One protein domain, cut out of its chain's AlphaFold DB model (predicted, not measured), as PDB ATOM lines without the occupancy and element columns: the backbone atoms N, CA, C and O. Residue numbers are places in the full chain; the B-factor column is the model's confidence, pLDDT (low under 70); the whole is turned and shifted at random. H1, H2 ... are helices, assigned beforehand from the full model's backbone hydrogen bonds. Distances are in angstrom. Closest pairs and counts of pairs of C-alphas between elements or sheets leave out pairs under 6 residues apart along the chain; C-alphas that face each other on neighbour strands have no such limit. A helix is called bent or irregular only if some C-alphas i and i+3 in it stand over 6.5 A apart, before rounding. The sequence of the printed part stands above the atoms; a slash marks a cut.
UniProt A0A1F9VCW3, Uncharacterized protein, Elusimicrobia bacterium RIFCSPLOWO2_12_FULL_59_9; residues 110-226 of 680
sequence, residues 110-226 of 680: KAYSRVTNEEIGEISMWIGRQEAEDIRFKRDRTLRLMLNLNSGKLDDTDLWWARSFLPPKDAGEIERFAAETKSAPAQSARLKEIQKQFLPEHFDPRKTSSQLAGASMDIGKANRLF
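AT A GLANCE: This is residues 110 to 226 of the 680 residues of an uncharacterized protein of Elusimicrobia bacterium RIFCSPLOWO2_12_FULL_59_9 (UniProt A0A1F9VCW3). One long helix, H2, is the spine of an elongated all-helix domain. H1 folds back beside its first residues, with H6b packed on H1, while H3, H4 and H5 fold back and forth at its other end and H6a packs on another side of that end. The printed part has 117 residues with six named helices, in the order H1 to H6, and no named strand. It is only just compact, close to loose, with a radius of gyration of the C-alphas of 15.8 A and spans of 52 by 27 by 21 A.

IN THESE COORDINATES: H2, residues 129 to 151, is the longest helix at 32.0 A from first to last C-alpha, from C-alpha 129 at (147.470, 118.476, 117.725) to C-alpha 151 at (143.000, 105.728, 88.692). Before it comes H1, residues 117 to 126, 14.3 A. After it come H3, residues 156 to 165, 14.2 A; H4, residues 168 to 183, 22.7 A; and H5, residues 189 to 198, 14.7 A. H6, residues 205 to 224, was assigned as one helix by its hydrogen bonds but is bent: C-alphas 213 and 216 are 7.0 A apart. Its arms are H6a, residues 205 to 213, and H6b, residues 216 to 224, which ends with C-alpha 224 at (142.888, 130.098, 114.420).

HOW THE PARTS SIT: H2 is the hub. Its residues 129 to 136 touch H1 in a hairpin, opposite ways at a shallow tilt of 13 degrees; the closest C-alphas, of Ser 124 and Ala 132, are 5.0 A apart. H6b touches H1, with C-alphas of Gly 121 and Ile 219 closest at 5.7 A, and is near H2. Residues 140 to 150 of H2 touch H6a, closest at Leu 147 and Pro 205, whose C-alphas are 6.2 A apart. Residues 141 to 145 touch H3 at a steep tilt of 59 degrees, with C-alphas of Leu 145 and Asp 158 closest at 5.7 A. H3 and H4 form a hairpin, with C-alphas of Ala 162 and Ala 171 closest at 5.0 A. H4 and H5 form another at 36 degrees, only just steep, with C-alphas of Phe 177 and Leu 191 closest at 6.6 A. H5 only just touches residues 146 to 150 of H2, with 3 pairs of C-alphas within 8 A, the closest those of Asn 150 and Gln 195 at 6.5 A. H3 and H5 are apart. Every O i to N i+4 pair is within hydrogen-bond range in H1, H2, H3, H4, H5 and H6a; in H6b 4 of 5 are.

THE WHOLE: The two C-alphas farthest apart, of Ala 184 and Phe 226, are 51.9 A apart. The printed part has no cut and no long link. Mean pLDDT of the printed part is 71.3; residues 182 to 191 and 211 to 226 are among those under 70, and H6b has a mean of 45.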
ATOM      1  N   LYS A 110     139.352 100.767 105.640       72.06
ATOM      2  CA  LYS A 110     137.980 101.100 105.201       72.06
ATOM      3  C   LYS A 110     137.208 101.867 106.272       72.06
ATOM      4  O   LYS A 110     136.417 102.752 105.946       72.06
ATOM      5  N   ALA A 111     137.413 101.538 107.544       73.50
ATOM      6  CA  ALA A 111     136.878 102.329 108.646       73.50
ATOM      7  C   ALA A 111     137.634 103.660 108.792       73.50
ATOM      8  O   ALA A 111     137.015 104.698 109.030       73.50
ATOM      9  N   TYR A 112     138.951 103.656 108.568       76.19
ATOM     10  CA  TYR A 112     139.796 104.850 108.647       76.19
ATOM     11  C   TYR A 112     139.466 105.900 107.577       76.19
ATOM     12  O   TYR A 112     139.485 107.097 107.857       76.19
ATOM     13  N   SER A 113     139.079 105.476 106.369       75.50
ATOM     14  CA  SER A 113     138.649 106.378 105.291       75.50
ATOM     15  C   SER A 113     137.357 107.138 105.614       75.50
ATOM     16  O   SER A 113     137.011 108.080 104.905       75.50
ATOM     17  N   ARG A 114     136.609 106.713 106.643       80.19
ATOM     18  CA  ARG A 114     135.354 107.348 107.076       80.19
ATOM     19  C   ARG A 114     135.558 108.403 108.161       80.19
ATOM     20  O   ARG A 114     134.594 109.088 108.485       80.19
ATOM     21  N   VAL A 115     136.770 108.532 108.708       81.38
ATOM     22  CA  VAL A 115     137.092 109.555 109.711       81.38
ATOM     23  C   VAL A 115     136.978 110.939 109.078       81.38
ATOM     24  O   VAL A 115     137.656 111.236 108.084       81.38
ATOM     25  N   THR A 116     136.120 111.789 109.637       81.94
ATOM     26  CA  THR A 116     135.816 113.095 109.042       81.94
ATOM     27  C   THR A 116     136.838 114.171 109.430       81.94
ATOM     28  O   THR A 116     137.645 113.998 110.346       81.94
ATOM     29  N   ASN A 117     136.849 115.296 108.701       73.81
ATOM     30  CA  ASN A 117     137.682 116.448 109.074       73.81
ATOM     31  C   ASN A 117     137.215 117.057 110.403       73.81
ATOM     32  O   ASN A 117     138.049 117.502 111.187       73.81
ATOM     33  N   GLU A 118     135.907 117.037 110.664       78.19
ATOM     34  CA  GLU A 118     135.304 117.508 111.909       78.19
ATOM     35  C   GLU A 118     135.791 116.677 113.100       78.19
ATOM     36  O   GLU A 118     136.256 117.254 114.076       78.19
ATOM     37  N   GLU A 119     135.809 115.342 112.995       79.56
ATOM     38  CA  GLU A 119     136.330 114.464 114.058       79.56
ATOM     39  C   GLU A 119     137.820 114.715 114.346       79.56
ATOM     40  O   GLU A 119     138.248 114.727 115.498       79.56
ATOM     41  N   ILE A 120     138.624 114.952 113.304       75.00
ATOM     42  CA  ILE A 120     140.046 115.305 113.454       75.00
ATOM     43  C   ILE A 120     140.196 116.683 114.116       75.00
ATOM     44  O   ILE A 120     141.065 116.860 114.970       75.00
ATOM     45  N   GLY A 121     139.350 117.649 113.750       71.56
ATOM     46  CA  GLY A 121     139.304 118.972 114.370       71.56
ATOM     47  C   GLY A 121     138.917 118.912 115.849       71.56
ATOM     48  O   GLY A 121     139.581 119.536 116.675       71.56
ATOM     49  N   GLU A 122     137.911 118.107 116.200       77.56
ATOM     50  CA  GLU A 122     137.494 117.871 117.586       77.56
ATOM     51  C   GLU A 122     138.622 117.244 118.416       77.56
ATOM     52  O   GLU A 122     138.911 117.722 119.511       77.56
ATOM     53  N   ILE A 123     139.311 116.224 117.892       78.25
ATOM     54  CA  ILE A 123     140.462 115.603 118.574       78.25
ATOM     55  C   ILE A 123     141.603 116.612 118.734       78.25
ATOM     56  O   ILE A 123     142.215 116.673 119.800       78.25
ATOM     57  N   SER A 124     141.858 117.438 117.717       73.50
ATOM     58  CA  SER A 124     142.881 118.485 117.784       73.50
ATOM     59  C   SER A 124     142.578 119.515 118.869       73.50
ATOM     60  O   SER A 124     143.506 120.007 119.504       73.50
ATOM     61  N   MET A 125     141.301 119.852 119.053       67.25
ATOM     62  CA  MET A 125     140.840 120.851 120.015       67.25
ATOM     63  C   MET A 125     140.822 120.314 121.449       67.25
ATOM     64  O   MET A 125     141.231 121.017 122.364       67.25
ATOM     65  N   TRP A 126     140.344 119.083 121.644       70.81
ATOM     66  CA  TRP A 126     140.100 118.515 122.973       70.81
ATOM     67  C   TRP A 126     141.241 117.657 123.517       70.81
ATOM     68  O   TRP A 126     141.369 117.541 124.732       70.81
ATOM     69  N   ILE A 127     142.030 117.016 122.652       74.25
ATOM     70  CA  ILE A 127     143.085 116.078 123.066       74.25
ATOM     71  C   ILE A 127     144.462 116.644 122.759       74.25
ATOM     72  O   ILE A 127     145.314 116.688 123.643       74.25
ATOM     73  N   GLY A 128     144.678 117.076 121.519       63.62
ATOM     74  CA  GLY A 128     145.978 117.571 121.105       63.62
ATOM     75  C   GLY A 128     146.220 117.477 119.607       63.62
ATOM     76  O   GLY A 128     145.676 116.634 118.885       63.62
ATOM     77  N   ARG A 129     147.083 118.376 119.134       68.12
ATOM     78  CA  ARG A 129     147.470 118.476 117.725       68.12
ATOM     79  C   ARG A 129     148.205 117.229 117.238       68.12
ATOM     80  O   ARG A 129     148.009 116.830 116.095       68.12
ATOM     81  N   GLN A 130     149.054 116.632 118.069       64.62
ATOM     82  CA  GLN A 130     149.888 115.501 117.667       64.62
ATOM     83  C   GLN A 130     149.034 114.266 117.346       64.62
ATOM     84  O   GLN A 130     149.206 113.647 116.298       64.62
ATOM     85  N   GLU A 131     148.061 113.965 118.200       68.31
ATOM     86  CA  GLU A 131     147.110 112.868 118.044       68.31
ATOM     87  C   GLU A 131     146.216 113.075 116.816       68.31
ATOM     88  O   GLU A 131     145.964 112.139 116.056       68.31
ATOM     89  N   ALA A 132     145.763 114.310 116.588       69.31
ATOM     90  CA  ALA A 132     144.973 114.657 115.411       69.31
ATOM     91  C   ALA A 132     145.787 114.581 114.108       69.31
ATOM     92  O   ALA A 132     145.266 114.135 113.086       69.31
ATOM     93  N   GLU A 133     147.060 114.993 114.122       70.25
ATOM     94  CA  GLU A 133     147.950 114.918 112.958       70.25
ATOM     95  C   GLU A 133     148.291 113.470 112.582       70.25
ATOM     96  O   GLU A 133     148.331 113.161 111.390       70.25
ATOM     97  N   ASP A 134     148.471 112.579 113.557       72.38
ATOM     98  CA  ASP A 134     148.695 111.151 113.306       72.38
ATOM     99  C   ASP A 134     147.457 110.476 112.687       72.38
ATOM    100  O   ASP A 134     147.547 109.838 111.630       72.38
ATOM    101  N   ILE A 135     146.271 110.714 113.265       76.44
ATOM    102  CA  ILE A 135     145.003 110.240 112.693       76.44
ATOM    103  C   ILE A 135     144.808 110.813 111.287       76.44
ATOM    104  O   ILE A 135     144.479 110.100 110.338       76.44
ATOM    105  N   ARG A 136     145.072 112.103 111.094       77.06
ATOM    106  CA  ARG A 136     144.983 112.712 109.769       77.06
ATOM    107  C   ARG A 136     145.947 112.076 108.778       77.06
ATOM    108  O   ARG A 136     145.542 111.812 107.650       77.06
ATOM    109  N   PHE A 137     147.198 111.839 109.161       76.88
ATOM    110  CA  PHE A 137     148.198 111.253 108.276       76.88
ATOM    111  C   PHE A 137     147.748 109.877 107.772       76.88
ATOM    112  O   PHE A 137     147.732 109.638 106.562       76.88
ATOM    113  N   LYS A 138     147.314 109.000 108.683       76.50
ATOM    114  CA  LYS A 138     146.823 107.652 108.357       76.50
ATOM    115  C   LYS A 138     145.580 107.697 107.464       76.50
ATOM    116  O   LYS A 138     145.507 106.967 106.470       76.50
ATOM    117  N   ARG A 139     144.643 108.612 107.733       82.50
ATOM    118  CA  ARG A 139     143.471 108.840 106.876       82.50
ATOM    119  C   ARG A 139     143.854 109.376 105.497       82.50
ATOM    120  O   ARG A 139     143.394 108.846 104.493       82.50
ATOM    121  N   ASP A 140     144.701 110.395 105.413       80.62
ATOM    122  CA  ASP A 140     145.100 111.002 104.136       80.62
ATOM    123  C   ASP A 140     145.835 110.003 103.246       80.62
ATOM    124  O   ASP A 140     145.614 109.969 102.035       80.62
ATOM    125  N   ARG A 141     146.665 109.145 103.843       78.50
ATOM    126  CA  ARG A 141     147.308 108.033 103.136       78.50
ATOM    127  C   ARG A 141     146.298 107.017 102.622       78.50
ATOM    128  O   ARG A 141     146.372 106.639 101.457       78.50
ATOM    129  N   THR A 142     145.313 106.673 103.441       80.31
ATOM    130  CA  THR A 142     144.207 105.787 103.064       80.31
ATOM    131  C   THR A 142     143.417 106.348 101.870       80.31
ATOM    132  O   THR A 142     143.219 105.656 100.874       80.31
ATOM    133  N   LEU A 143     143.012 107.623 101.917       81.44
ATOM    134  CA  LEU A 143     142.240 108.265 100.841       81.44
ATOM    135  C   LEU A 143     143.047 108.403  99.539       81.44
ATOM    136  O   LEU A 143     142.495 108.233  98.450       81.44
ATOM    137  N   ARG A 144     144.354 108.685  99.631       81.25
ATOM    138  CA  ARG A 144     145.253 108.731  98.464       81.25
ATOM    139  C   ARG A 144     145.418 107.362  97.820       81.25
ATOM    140  O   ARG A 144     145.252 107.262  96.607       81.25
ATOM    141  N   LEU A 145     145.633 106.319  98.622       82.81
ATOM    142  CA  LEU A 145     145.689 104.944  98.133       82.81
ATOM    143  C   LEU A 145     144.402 104.586  97.372       82.81
ATOM    144  O   LEU A 145     144.470 104.045  96.275       82.81
ATOM    145  N   MET A 146     143.227 104.956  97.893       82.56
ATOM    146  CA  MET A 146     141.940 104.719  97.221       82.56
ATOM    147  C   MET A 146     141.820 105.455  95.877       82.56
ATOM    148  O   MET A 146     141.372 104.875  94.887       82.56
ATOM    149  N   LEU A 147     142.250 106.719  95.799       81.19
ATOM    150  CA  LEU A 147     142.269 107.472  94.537       81.19
ATOM    151  C   LEU A 147     143.233 106.867  93.510       81.19
ATOM    152  O   LEU A 147     142.916 106.804  92.316       81.19
ATOM    153  N   ASN A 148     144.391 106.398  93.966       83.31
ATOM    154  CA  ASN A 148     145.417 105.815  93.111       83.31
ATOM    155  C   ASN A 148     145.041 104.399  92.651       83.31
ATOM    156  O   ASN A 148     145.258 104.061  91.486       83.31
ATOM    157  N   LEU A 149     144.346 103.622  93.492       81.38
ATOM    158  CA  LEU A 149     143.694 102.364  93.107       81.38
ATOM    159  C   LEU A 149     142.619 102.586  92.036       81.38
ATOM    160  O   LEU A 149     142.577 101.868  91.036       81.38
ATOM    161  N   ASN A 150     141.773 103.607  92.199       81.56
ATOM    162  CA  ASN A 150     140.721 103.929  91.233       81.56
ATOM    163  C   ASN A 150     141.277 104.425  89.887       81.56
ATOM    164  O   ASN A 150     140.736 104.104  88.833       81.56
ATOM    165  N   SER A 151     142.361 105.204  89.909       75.69
ATOM    166  CA  SER A 151     143.000 105.728  88.692       75.69
ATOM    167  C   SER A 151     144.009 104.769  88.050       75.69
ATOM    168  O   SER A 151     144.476 105.043  86.945       75.69
ATOM    169  N   GLY A 152     144.344 103.657  88.717       72.94
ATOM    170  CA  GLY A 152     145.355 102.699  88.265       72.94
ATOM    171  C   GLY A 152     146.792 103.229  88.345       72.94
ATOM    172  O   GLY A 152     147.672 102.698  87.676       72.94
ATOM    173  N   LYS A 153     147.034 104.291  89.124       79.44
ATOM    174  CA  LYS A 153     148.323 104.995  89.230       79.44
ATOM    175  C   LYS A 153     148.899 104.890  90.641       79.44
ATOM    176  O   LYS A 153     149.070 105.900  91.315       79.44
ATOM    177  N   LEU A 154     149.169 103.668  91.090       79.94
ATOM    178  CA  LEU A 154     149.845 103.436  92.368       79.94
ATOM    179  C   LEU A 154     151.324 103.818  92.282       79.94
ATOM    180  O   LEU A 154     152.009 103.419  91.336       79.94
ATOM    181  N   ASP A 155     151.811 104.550  93.280       78.19
ATOM    182  CA  ASP A 155     153.228 104.882  93.421       78.19
ATOM    183  C   ASP A 155     153.943 103.996  94.464       78.19
ATOM    184  O   ASP A 155     153.327 103.217  95.194       78.19
ATOM    185  N   ASP A 156     155.274 104.088  94.537       77.12
ATOM    186  CA  ASP A 156     156.075 103.299  95.487       77.12
ATOM    187  C   ASP A 156     155.712 103.596  96.957       77.12
ATOM    188  O   ASP A 156     155.912 102.755  97.837       77.12
ATOM    189  N   THR A 157     155.162 104.783  97.233       74.81
ATOM    190  CA  THR A 157     154.735 105.197  98.574       74.81
ATOM    191  C   THR A 157     153.433 104.511  98.966       74.81
ATOM    192  O   THR A 157     153.301 104.077 100.110       74.81
ATOM    193  N   ASP A 158     152.492 104.383  98.031       78.25
ATOM    194  CA  ASP A 158     151.248 103.634  98.209       78.25
ATOM    195  C   ASP A 158     151.537 102.154  98.483       78.25
ATOM    196  O   ASP A 158     150.954 101.562  99.391       78.25
ATOM    197  N   LEU A 159     152.491 101.573  97.746       80.00
ATOM    198  CA  LEU A 159     152.918 100.182  97.919       80.00
ATOM    199  C   LEU A 159     153.624  99.954  99.259       80.00
ATOM    200  O   LEU A 159     153.342  98.977  99.953       80.00
ATOM    201  N   TRP A 160     154.520 100.861  99.655       79.94
ATOM    202  CA  TRP A 160     155.160 100.801 100.969       79.94
ATOM    203  C   TRP A 160     154.140 100.922 102.106       79.94
ATOM    204  O   TRP A 160     154.206 100.169 103.082       79.94
ATOM    205  N   TRP A 161     153.180 101.840 101.977       74.38
ATOM    206  CA  TRP A 161     152.136 102.029 102.977       74.38
ATOM    207  C   TRP A 161     151.233 100.794 103.071       74.38
ATOM    208  O   TRP A 161     151.002 100.296 104.171       74.38
ATOM    209  N   ALA A 162     150.813 100.230 101.934       76.94
ATOM    210  CA  ALA A 162     150.039  98.993 101.888       76.94
ATOM    211  C   ALA A 162     150.761  97.840 102.608       76.94
ATOM    212  O   ALA A 162     150.171  97.201 103.473       76.94
ATOM    213  N   ARG A 163     152.058  97.631 102.343       76.19
ATOM    214  CA  ARG A 163     152.888  96.614 103.026       76.19
ATOM    215  C   ARG A 163     152.983  96.801 104.534       76.19
ATOM    216  O   ARG A 163     153.091  95.824 105.268       76.19
ATOM    217  N   SER A 164     153.021  98.052 104.973       69.31
ATOM    218  CA  SER A 164     153.311  98.400 106.364       69.31
ATOM    219  C   SER A 164     152.065  98.393 107.247       69.31
ATOM    220  O   SER A 164     152.186  98.196 108.453       69.31
ATOM    221  N   PHE A 165     150.886  98.625 106.658       72.38
ATOM    222  CA  PHE A 165     149.666  98.914 107.413       72.38
ATOM    223  C   PHE A 165     148.443  98.094 106.990       72.38
ATOM    224  O   PHE A 165     147.431  98.153 107.681       72.38
ATOM    225  N   LEU A 166     148.483  97.331 105.894       72.81
ATOM    226  CA  LEU A 166     147.377  96.449 105.505       72.81
ATOM    227  C   LEU A 166     147.664  94.991 105.875       72.81
ATOM    228  O   LEU A 166     148.827  94.596 105.990       72.81
ATOM    229  N   PRO A 167     146.619  94.156 106.034       75.44
ATOM    230  CA  PRO A 167     146.798  92.714 106.126       75.44
ATOM    231  C   PRO A 167     147.685  92.190 104.979       75.44
ATOM    232  O   PRO A 167     147.502  92.614 103.838       75.44
ATOM    233  N   PRO A 168     148.603  91.234 105.219       74.44
ATOM    234  CA  PRO A 168     149.528  90.746 104.187       74.44
ATOM    235  C   PRO A 168     148.846  90.246 102.905       74.44
ATOM    236  O   PRO A 168     149.391  90.388 101.811       74.44
ATOM    237  N   LYS A 169     147.636  89.685 103.031       79.31
ATOM    238  CA  LYS A 169     146.806  89.274 101.892       79.31
ATOM    239  C   LYS A 169     146.407  90.475 101.026       79.31
ATOM    240  O   LYS A 169     146.606  90.447  99.816       79.31
ATOM    241  N   ASP A 170     145.913  91.527 101.666       77.94
ATOM    242  CA  ASP A 170     145.433  92.755 101.036       77.94
ATOM    243  C   ASP A 170     146.591  93.549 100.412       77.94
ATOM    244  O   ASP A 170     146.505  93.991  99.267       77.94
ATOM    245  N   ALA A 171     147.718  93.659 101.124       80.06
ATOM    246  CA  ALA A 171     148.945  94.260 100.604       80.06
ATOM    247  C   ALA A 171     149.454  93.521  99.353       80.06
ATOM    248  O   ALA A 171     149.765  94.146  98.336       80.06
ATOM    249  N   GLY A 172     149.465  92.183  99.393       81.75
ATOM    250  CA  GLY A 172     149.862  91.352  98.258       81.75
ATOM    251  C   GLY A 172     148.944  91.497  97.039       81.75
ATOM    252  O   GLY A 172     149.417  91.432  95.905       81.75
ATOM    253  N   GLU A 173     147.643  91.718  97.237       83.19
ATOM    254  CA  GLU A 173     146.693  91.976  96.148       83.19
ATOM    255  C   GLU A 173     146.897  93.360  95.508       83.19
ATOM    256  O   GLU A 173     146.865  93.466  94.280       83.19
ATOM    257  N   ILE A 174     147.204  94.395  96.298       82.12
ATOM    258  CA  ILE A 174     147.539  95.741  95.795       82.12
ATOM    259  C   ILE A 174     148.854  95.735  95.000       82.12
ATOM    260  O   ILE A 174     148.951  96.362  93.943       82.12
ATOM    261  N   GLU A 175     149.864  94.994  95.455       82.94
ATOM    262  CA  GLU A 175     151.129  94.847  94.725       82.94
ATOM    263  C   GLU A 175     150.951  94.134  93.385       82.94
ATOM    264  O   GLU A 175     151.512  94.556  92.370       82.94
ATOM    265  N   ARG A 176     150.135  93.074  93.359       80.50
ATOM    266  CA  ARG A 176     149.776  92.393  92.109       80.50
ATOM    267  C   ARG A 176     149.000  93.321  91.181       80.50
ATOM    268  O   ARG A 176     149.316  93.365  89.998       80.50
ATOM    269  N   PHE A 177     148.061  94.110  91.707       80.69
ATOM    270  CA  PHE A 177     147.340  95.122  90.932       80.69
ATOM    271  C   PHE A 177     148.296  96.134  90.285       80.69
ATOM    272  O   PHE A 177     148.146  96.433  89.099       80.69
ATOM    273  N   ALA A 178     149.306  96.616  91.018       81.00
ATOM    274  CA  ALA A 178     150.327  97.530  90.497       81.00
ATOM    275  C   ALA A 178     151.214  96.891  89.414       81.00
ATOM    276  O   ALA A 178     151.591  97.552  88.446       81.00
ATOM    277  N   ALA A 179     151.557  95.608  89.557       79.38
ATOM    278  CA  ALA A 179     152.308  94.872  88.542       79.38
ATOM    279  C   ALA A 179     151.471  94.643  87.270       79.38
ATOM    280  O   ALA A 179     151.958  94.857  86.159       79.38
ATOM    281  N   GLU A 180     150.196  94.279  87.425       74.25
ATOM    282  CA  GLU A 180     149.279  94.019  86.312       74.25
ATOM    283  C   GLU A 180     148.947  95.299  85.524       74.25
ATOM    284  O   GLU A 180     148.995  95.279  84.293       74.25
ATOM    285  N   THR A 181     148.717  96.437  86.197       72.12
ATOM    286  CA  THR A 181     148.493  97.750  85.543       72.12
ATOM    287  C   THR A 181     149.710  98.273  84.779       72.12
ATOM    288  O   THR A 181     149.540  98.977  83.785       72.12
ATOM    289  N   LYS A 182     150.937  97.916  85.188       68.50
ATOM    290  CA  LYS A 182     152.161  98.220  84.422       68.50
ATOM    291  C   LYS A 182     152.281  97.381  83.145       68.50
ATOM    292  O   LYS A 182     152.930  97.813  82.198       68.50
ATOM    293  N   SER A 183     151.677  96.191  83.127       64.50
ATOM    294  CA  SER A 183     151.820  95.207  82.045       64.50
ATOM    295  C   SER A 183     150.694  95.218  81.000       64.50
ATOM    296  O   SER A 183     150.895  94.721  79.894       64.50
ATOM    297  N   ALA A 184     149.524  95.792  81.304       57.59
ATOM    298  CA  ALA A 184     148.388  95.885  80.384       57.59
ATOM    299  C   ALA A 184     147.524  97.132  80.677       57.59
ATOM    300  O   ALA A 184     147.396  97.520  81.840       57.59
ATOM    301  N   PRO A 185     146.890  97.766  79.663       55.03
ATOM    302  CA  PRO A 185     146.020  98.920  79.887       55.03
ATOM    303  C   PRO A 185     144.840  98.563  80.807       55.03
ATOM    304  O   PRO A 185     144.328  97.445  80.778       55.03
ATOM    305  N   ALA A 186     144.414  99.541  81.612       54.88
ATOM    306  CA  ALA A 186     143.545  99.478  82.798       54.88
ATOM    307  C   ALA A 186     142.098  98.925  82.631       54.88
ATOM    308  O   ALA A 186     141.174  99.397  83.289       54.88
ATOM    309  N   GLN A 187     141.856  97.940  81.760       55.12
ATOM    310  CA  GLN A 187     140.520  97.428  81.418       55.12
ATOM    311  C   GLN A 187     140.333  95.908  81.585       55.12
ATOM    312  O   GLN A 187     139.300  95.387  81.161       55.12
ATOM    313  N   SER A 188     141.255  95.178  82.224       64.44
ATOM    314  CA  SER A 188     141.018  93.751  82.502       64.44
ATOM    315  C   SER A 188     139.893  93.571  83.542       64.44
ATOM    316  O   SER A 188     139.782  94.336  84.503       64.44
ATOM    317  N   ALA A 189     139.030  92.564  83.357       68.31
ATOM    318  CA  ALA A 189     137.919  92.274  84.275       68.31
ATOM    319  C   ALA A 189     138.398  92.039  85.721       68.31
ATOM    320  O   ALA A 189     137.737  92.454  86.671       68.31
ATOM    321  N   ARG A 190     139.598  91.471  85.865       67.12
ATOM    322  CA  ARG A 190     140.265  91.209  87.142       67.12
ATOM    323  C   ARG A 190     140.712  92.486  87.859       67.12
ATOM    324  O   ARG A 190     140.518  92.600  89.063       67.12
ATOM    325  N   LEU A 191     141.237  93.480  87.135       67.94
ATOM    326  CA  LEU A 191     141.588  94.784  87.719       67.94
ATOM    327  C   LEU A 191     140.344  95.498  88.273       67.94
ATOM    328  O   LEU A 191     140.407  96.101  89.343       67.94
ATOM    329  N   LYS A 192     139.194  95.375  87.591       72.12
ATOM    330  CA  LYS A 192     137.905  95.899  88.081       72.12
ATOM    331  C   LYS A 192     137.396  95.153  89.317       72.12
ATOM    332  O   LYS A 192     136.749  95.759  90.165       72.12
ATOM    333  N   GLU A 193     137.661  93.856  89.418       74.25
ATOM    334  CA  GLU A 193     137.290  93.033  90.573       74.25
ATOM    335  C   GLU A 193     138.124  93.388  91.809       74.25
ATOM    336  O   GLU A 193     137.561  93.640  92.874       74.25
ATOM    337  N   ILE A 194     139.438  93.562  91.635       70.19
ATOM    338  CA  ILE A 194     140.328  94.070  92.685       70.19
ATOM    339  C   ILE A 194     139.879  95.479  93.108       70.19
ATOM    340  O   ILE A 194     139.634  95.720  94.285       70.19
ATOM    341  N   GLN A 195     139.642  96.405  92.171       74.31
ATOM    342  CA  GLN A 195     139.127  97.740  92.514       74.31
ATOM    343  C   GLN A 195     137.840  97.690  93.352       74.31
ATOM    344  O   GLN A 195     137.731  98.433  94.323       74.31
ATOM    345  N   LYS A 196     136.893  96.798  93.037       76.06
ATOM    346  CA  LYS A 196     135.653  96.621  93.816       76.06
ATOM    347  C   LYS A 196     135.879  96.041  95.214       76.06
ATOM    348  O   LYS A 196     135.125  96.361  96.124       76.06
ATOM    349  N   GLN A 197     136.891  95.197  95.399       75.19
ATOM    350  CA  GLN A 197     137.219  94.622  96.707       75.19
ATOM    351  C   GLN A 197     137.797  95.675  97.662       75.19
ATOM    352  O   GLN A 197     137.516  95.656  98.867       75.19
ATOM    353  N   PHE A 198     138.583  96.606  97.121       72.25
ATOM    354  CA  PHE A 198     139.296  97.620  97.892       72.25
ATOM    355  C   PHE A 198     138.484  98.919  98.047       72.25
ATOM    356  O   PHE A 198     138.436  99.487  99.137       72.25
ATOM    357  N   LEU A 199     137.768  99.373  97.019       76.44
ATOM    358  CA  LEU A 199     136.962 100.594  97.097       76.44
ATOM    359  C   LEU A 199     135.606 100.338  97.789       76.44
ATOM    360  O   LEU A 199     134.976  99.312  97.547       76.44
ATOM    361  N   PRO A 200     135.112 101.258  98.639       72.44
ATOM    362  CA  PRO A 200     133.742 101.213  99.141       72.44
ATOM    363  C   PRO A 200     132.719 101.159  97.998       72.44
ATOM    364  O   PRO A 200     132.918 101.794  96.965       72.44
ATOM    365  N   GLU A 201     131.579 100.497  98.217       70.69
ATOM    366  CA  GLU A 201     130.499 100.369  97.217       70.69
ATOM    367  C   GLU A 201     129.998 101.719  96.666       70.69
ATOM    368  O   GLU A 201     129.517 101.798  95.537       70.69
ATOM    369  N   HIS A 202     130.152 102.800  97.437       71.31
ATOM    370  CA  HIS A 202     129.795 104.169  97.055       71.31
ATOM    371  C   HIS A 202     131.012 105.097  96.942       71.31
ATOM    372  O   HIS A 202     130.923 106.287  97.248       71.31
ATOM    373  N   PHE A 203     132.174 104.559  96.563       76.31
ATOM    374  CA  PHE A 203     133.378 105.357  96.385       76.31
ATOM    375  C   PHE A 203     133.172 106.451  95.330       76.31
ATOM    376  O   PHE A 203     132.902 106.176  94.162       76.31
ATOM    377  N   ASP A 204     133.342 107.702  95.751       78.56
ATOM    378  CA  ASP A 204     133.283 108.871  94.882       78.56
ATOM    379  C   ASP A 204     134.668 109.545  94.860       78.56
ATOM    380  O   ASP A 204     135.099 110.122  95.871       78.56
ATOM    381  N   PRO A 205     135.390 109.500  93.724       78.56
ATOM    382  CA  PRO A 205     136.726 110.077  93.623       78.56
ATOM    383  C   PRO A 205     136.716 111.606  93.759       78.56
ATOM    384  O   PRO A 205     137.700 112.179  94.233       78.56
ATOM    385  N   ARG A 206     135.618 112.291  93.404       74.75
ATOM    386  CA  ARG A 206     135.502 113.750  93.561       74.75
ATOM    387  C   ARG A 206     135.331 114.126  95.029       74.75
ATOM    388  O   ARG A 206     136.026 115.026  95.501       74.75
ATOM    389  N   LYS A 207     134.480 113.410  95.773       77.75
ATOM    390  CA  LYS A 207     134.328 113.615  97.228       77.75
ATOM    391  C   LYS A 207     135.614 113.297  97.986       77.75
ATOM    392  O   LYS A 207     136.024 114.085  98.828       77.75
ATOM    393  N   THR A 208     136.286 112.205  97.632       76.75
ATOM    394  CA  THR A 208     137.563 111.797  98.245       76.75
ATOM    395  C   THR A 208     138.669 112.828  97.989       76.75
ATOM    396  O   THR A 208     139.395 113.215  98.903       76.75
ATOM    397  N   SER A 209     138.757 113.351  96.759       71.25
ATOM    398  CA  SER A 209     139.699 114.429  96.416       71.25
ATOM    399  C   SER A 209     139.379 115.730  97.162       71.25
ATOM    400  O   SER A 209     140.289 116.410  97.633       71.25
ATOM    401  N   SER A 210     138.092 116.058  97.322       70.25
ATOM    402  CA  SER A 210     137.635 117.214  98.105       70.25
ATOM    403  C   SER A 210     137.989 117.085  99.592       70.25
ATOM    404  O   SER A 210     138.501 118.030 100.188       70.25
ATOM    405  N   GLN A 211     137.819 115.896 100.184       68.19
ATOM    406  CA  GLN A 211     138.218 115.620 101.571       68.19
ATOM    407  C   GLN A 211     139.729 115.795 101.790       68.19
ATOM    408  O   GLN A 211     140.134 116.403 102.784       68.19
ATOM    409  N   LEU A 212     140.558 115.338 100.842       66.31
ATOM    410  CA  LEU A 212     142.010 115.560 100.859       66.31
ATOM    411  C   LEU A 212     142.389 117.044 100.714       66.31
ATOM    412  O   LEU A 212     143.346 117.492 101.347       66.31
ATOM    413  N   ALA A 213     141.648 117.812  99.910       58.41
ATOM    414  CA  ALA A 213     141.887 119.242  99.708       58.41
ATOM    415  C   ALA A 213     141.450 120.099 100.917       58.41
ATOM    416  O   ALA A 213     142.158 121.034 101.299       58.41
ATOM    417  N   GLY A 214     140.323 119.765 101.557       50.22
ATOM    418  CA  GLY A 214     139.766 120.500 102.704       50.22
ATOM    419  C   GLY A 214     140.552 120.345 104.013       50.22
ATOM    420  O   GLY A 214     140.520 121.227 104.866       50.22
ATOM    421  N   ALA A 215     141.342 119.277 104.148       50.47
ATOM    422  CA  ALA A 215     142.019 118.893 105.390       50.47
ATOM    423  C   ALA A 215     143.005 119.936 105.962       50.47
ATOM    424  O   ALA A 215     143.299 119.931 107.157       50.47
ATOM    425  N   SER A 216     143.557 120.829 105.130       45.72
ATOM    426  CA  SER A 216     144.474 121.887 105.592       45.72
ATOM    427  C   SER A 216     143.756 123.072 106.253       45.72
ATOM    428  O   SER A 216     144.353 123.743 107.094       45.72
ATOM    429  N   MET A 217     142.480 123.307 105.923       44.56
ATOM    430  CA  MET A 217     141.723 124.459 106.417       44.56
ATOM    431  C   MET A 217     141.134 124.246 107.812       44.56
ATOM    432  O   MET A 217     141.038 125.219 108.554       44.56
ATOM    433  N   ASP A 218     140.775 123.018 108.195       48.31
ATOM    434  CA  ASP A 218     140.026 122.775 109.440       48.31
ATOM    435  C   ASP A 218     140.922 122.661 110.679       48.31
ATOM    436  O   ASP A 218     140.606 123.258 111.703       48.31
ATOM    437  N   ILE A 219     142.113 122.053 110.572       47.72
ATOM    438  CA  ILE A 219     143.153 122.170 111.619       47.72
ATOM    439  C   ILE A 219     143.652 123.617 111.706       47.72
ATOM    440  O   ILE A 219     143.887 124.129 112.792       47.72
ATOM    441  N   GLY A 220     143.746 124.321 110.571       41.41
ATOM    442  CA  GLY A 220     144.050 125.752 110.545       41.41
ATOM    443  C   GLY A 220     142.956 126.615 111.184       41.41
ATOM    444  O   GLY A 220     143.277 127.628 111.793       41.41
ATOM    445  N   LYS A 221     141.675 126.235 111.088       45.22
ATOM    446  CA  LYS A 221     140.551 126.882 111.788       45.22
ATOM    447  C   LYS A 221     140.530 126.548 113.277       45.22
ATOM    448  O   LYS A 221     140.309 127.463 114.059       45.22
ATOM    449  N   ALA A 222     140.796 125.300 113.660       42.84
ATOM    450  CA  ALA A 222     140.981 124.901 115.055       42.84
ATOM    451  C   ALA A 222     142.155 125.675 115.680       42.84
ATOM    452  O   ALA A 222     142.007 126.273 116.736       42.84
ATOM    453  N   ASN A 223     143.269 125.814 114.958       42.72
ATOM    454  CA  ASN A 223     144.400 126.638 115.378       42.72
ATOM    455  C   ASN A 223     144.050 128.133 115.388       42.72
ATOM    456  O   ASN A 223     144.346 128.809 116.357       42.72
ATOM    457  N   ARG A 224     143.342 128.685 114.392       44.47
ATOM    458  CA  ARG A 224     142.888 130.098 114.420       44.47
ATOM    459  C   ARG A 224     141.889 130.384 115.540       44.47
ATOM    460  O   ARG A 224     141.841 131.508 116.034       44.47
ATOM    461  N   LEU A 225     141.110 129.389 115.959       42.47
ATOM    462  CA  LEU A 225     140.274 129.484 117.146       42.47
ATOM    463  C   LEU A 225     141.116 129.618 118.425       42.47
ATOM    464  O   LEU A 225     140.563 130.113 119.397       42.47
ATOM    465  N   PHE A 226     142.418 129.315 118.459       46.47
ATOM    466  CA  PHE A 226     143.181 129.335 119.720       46.47
ATOM    467  C   PHE A 226     144.542 130.054 119.679       46.47
ATOM    468  O   PHE A 226     144.849 130.770 120.630       46.47
TER     469      PHE A 226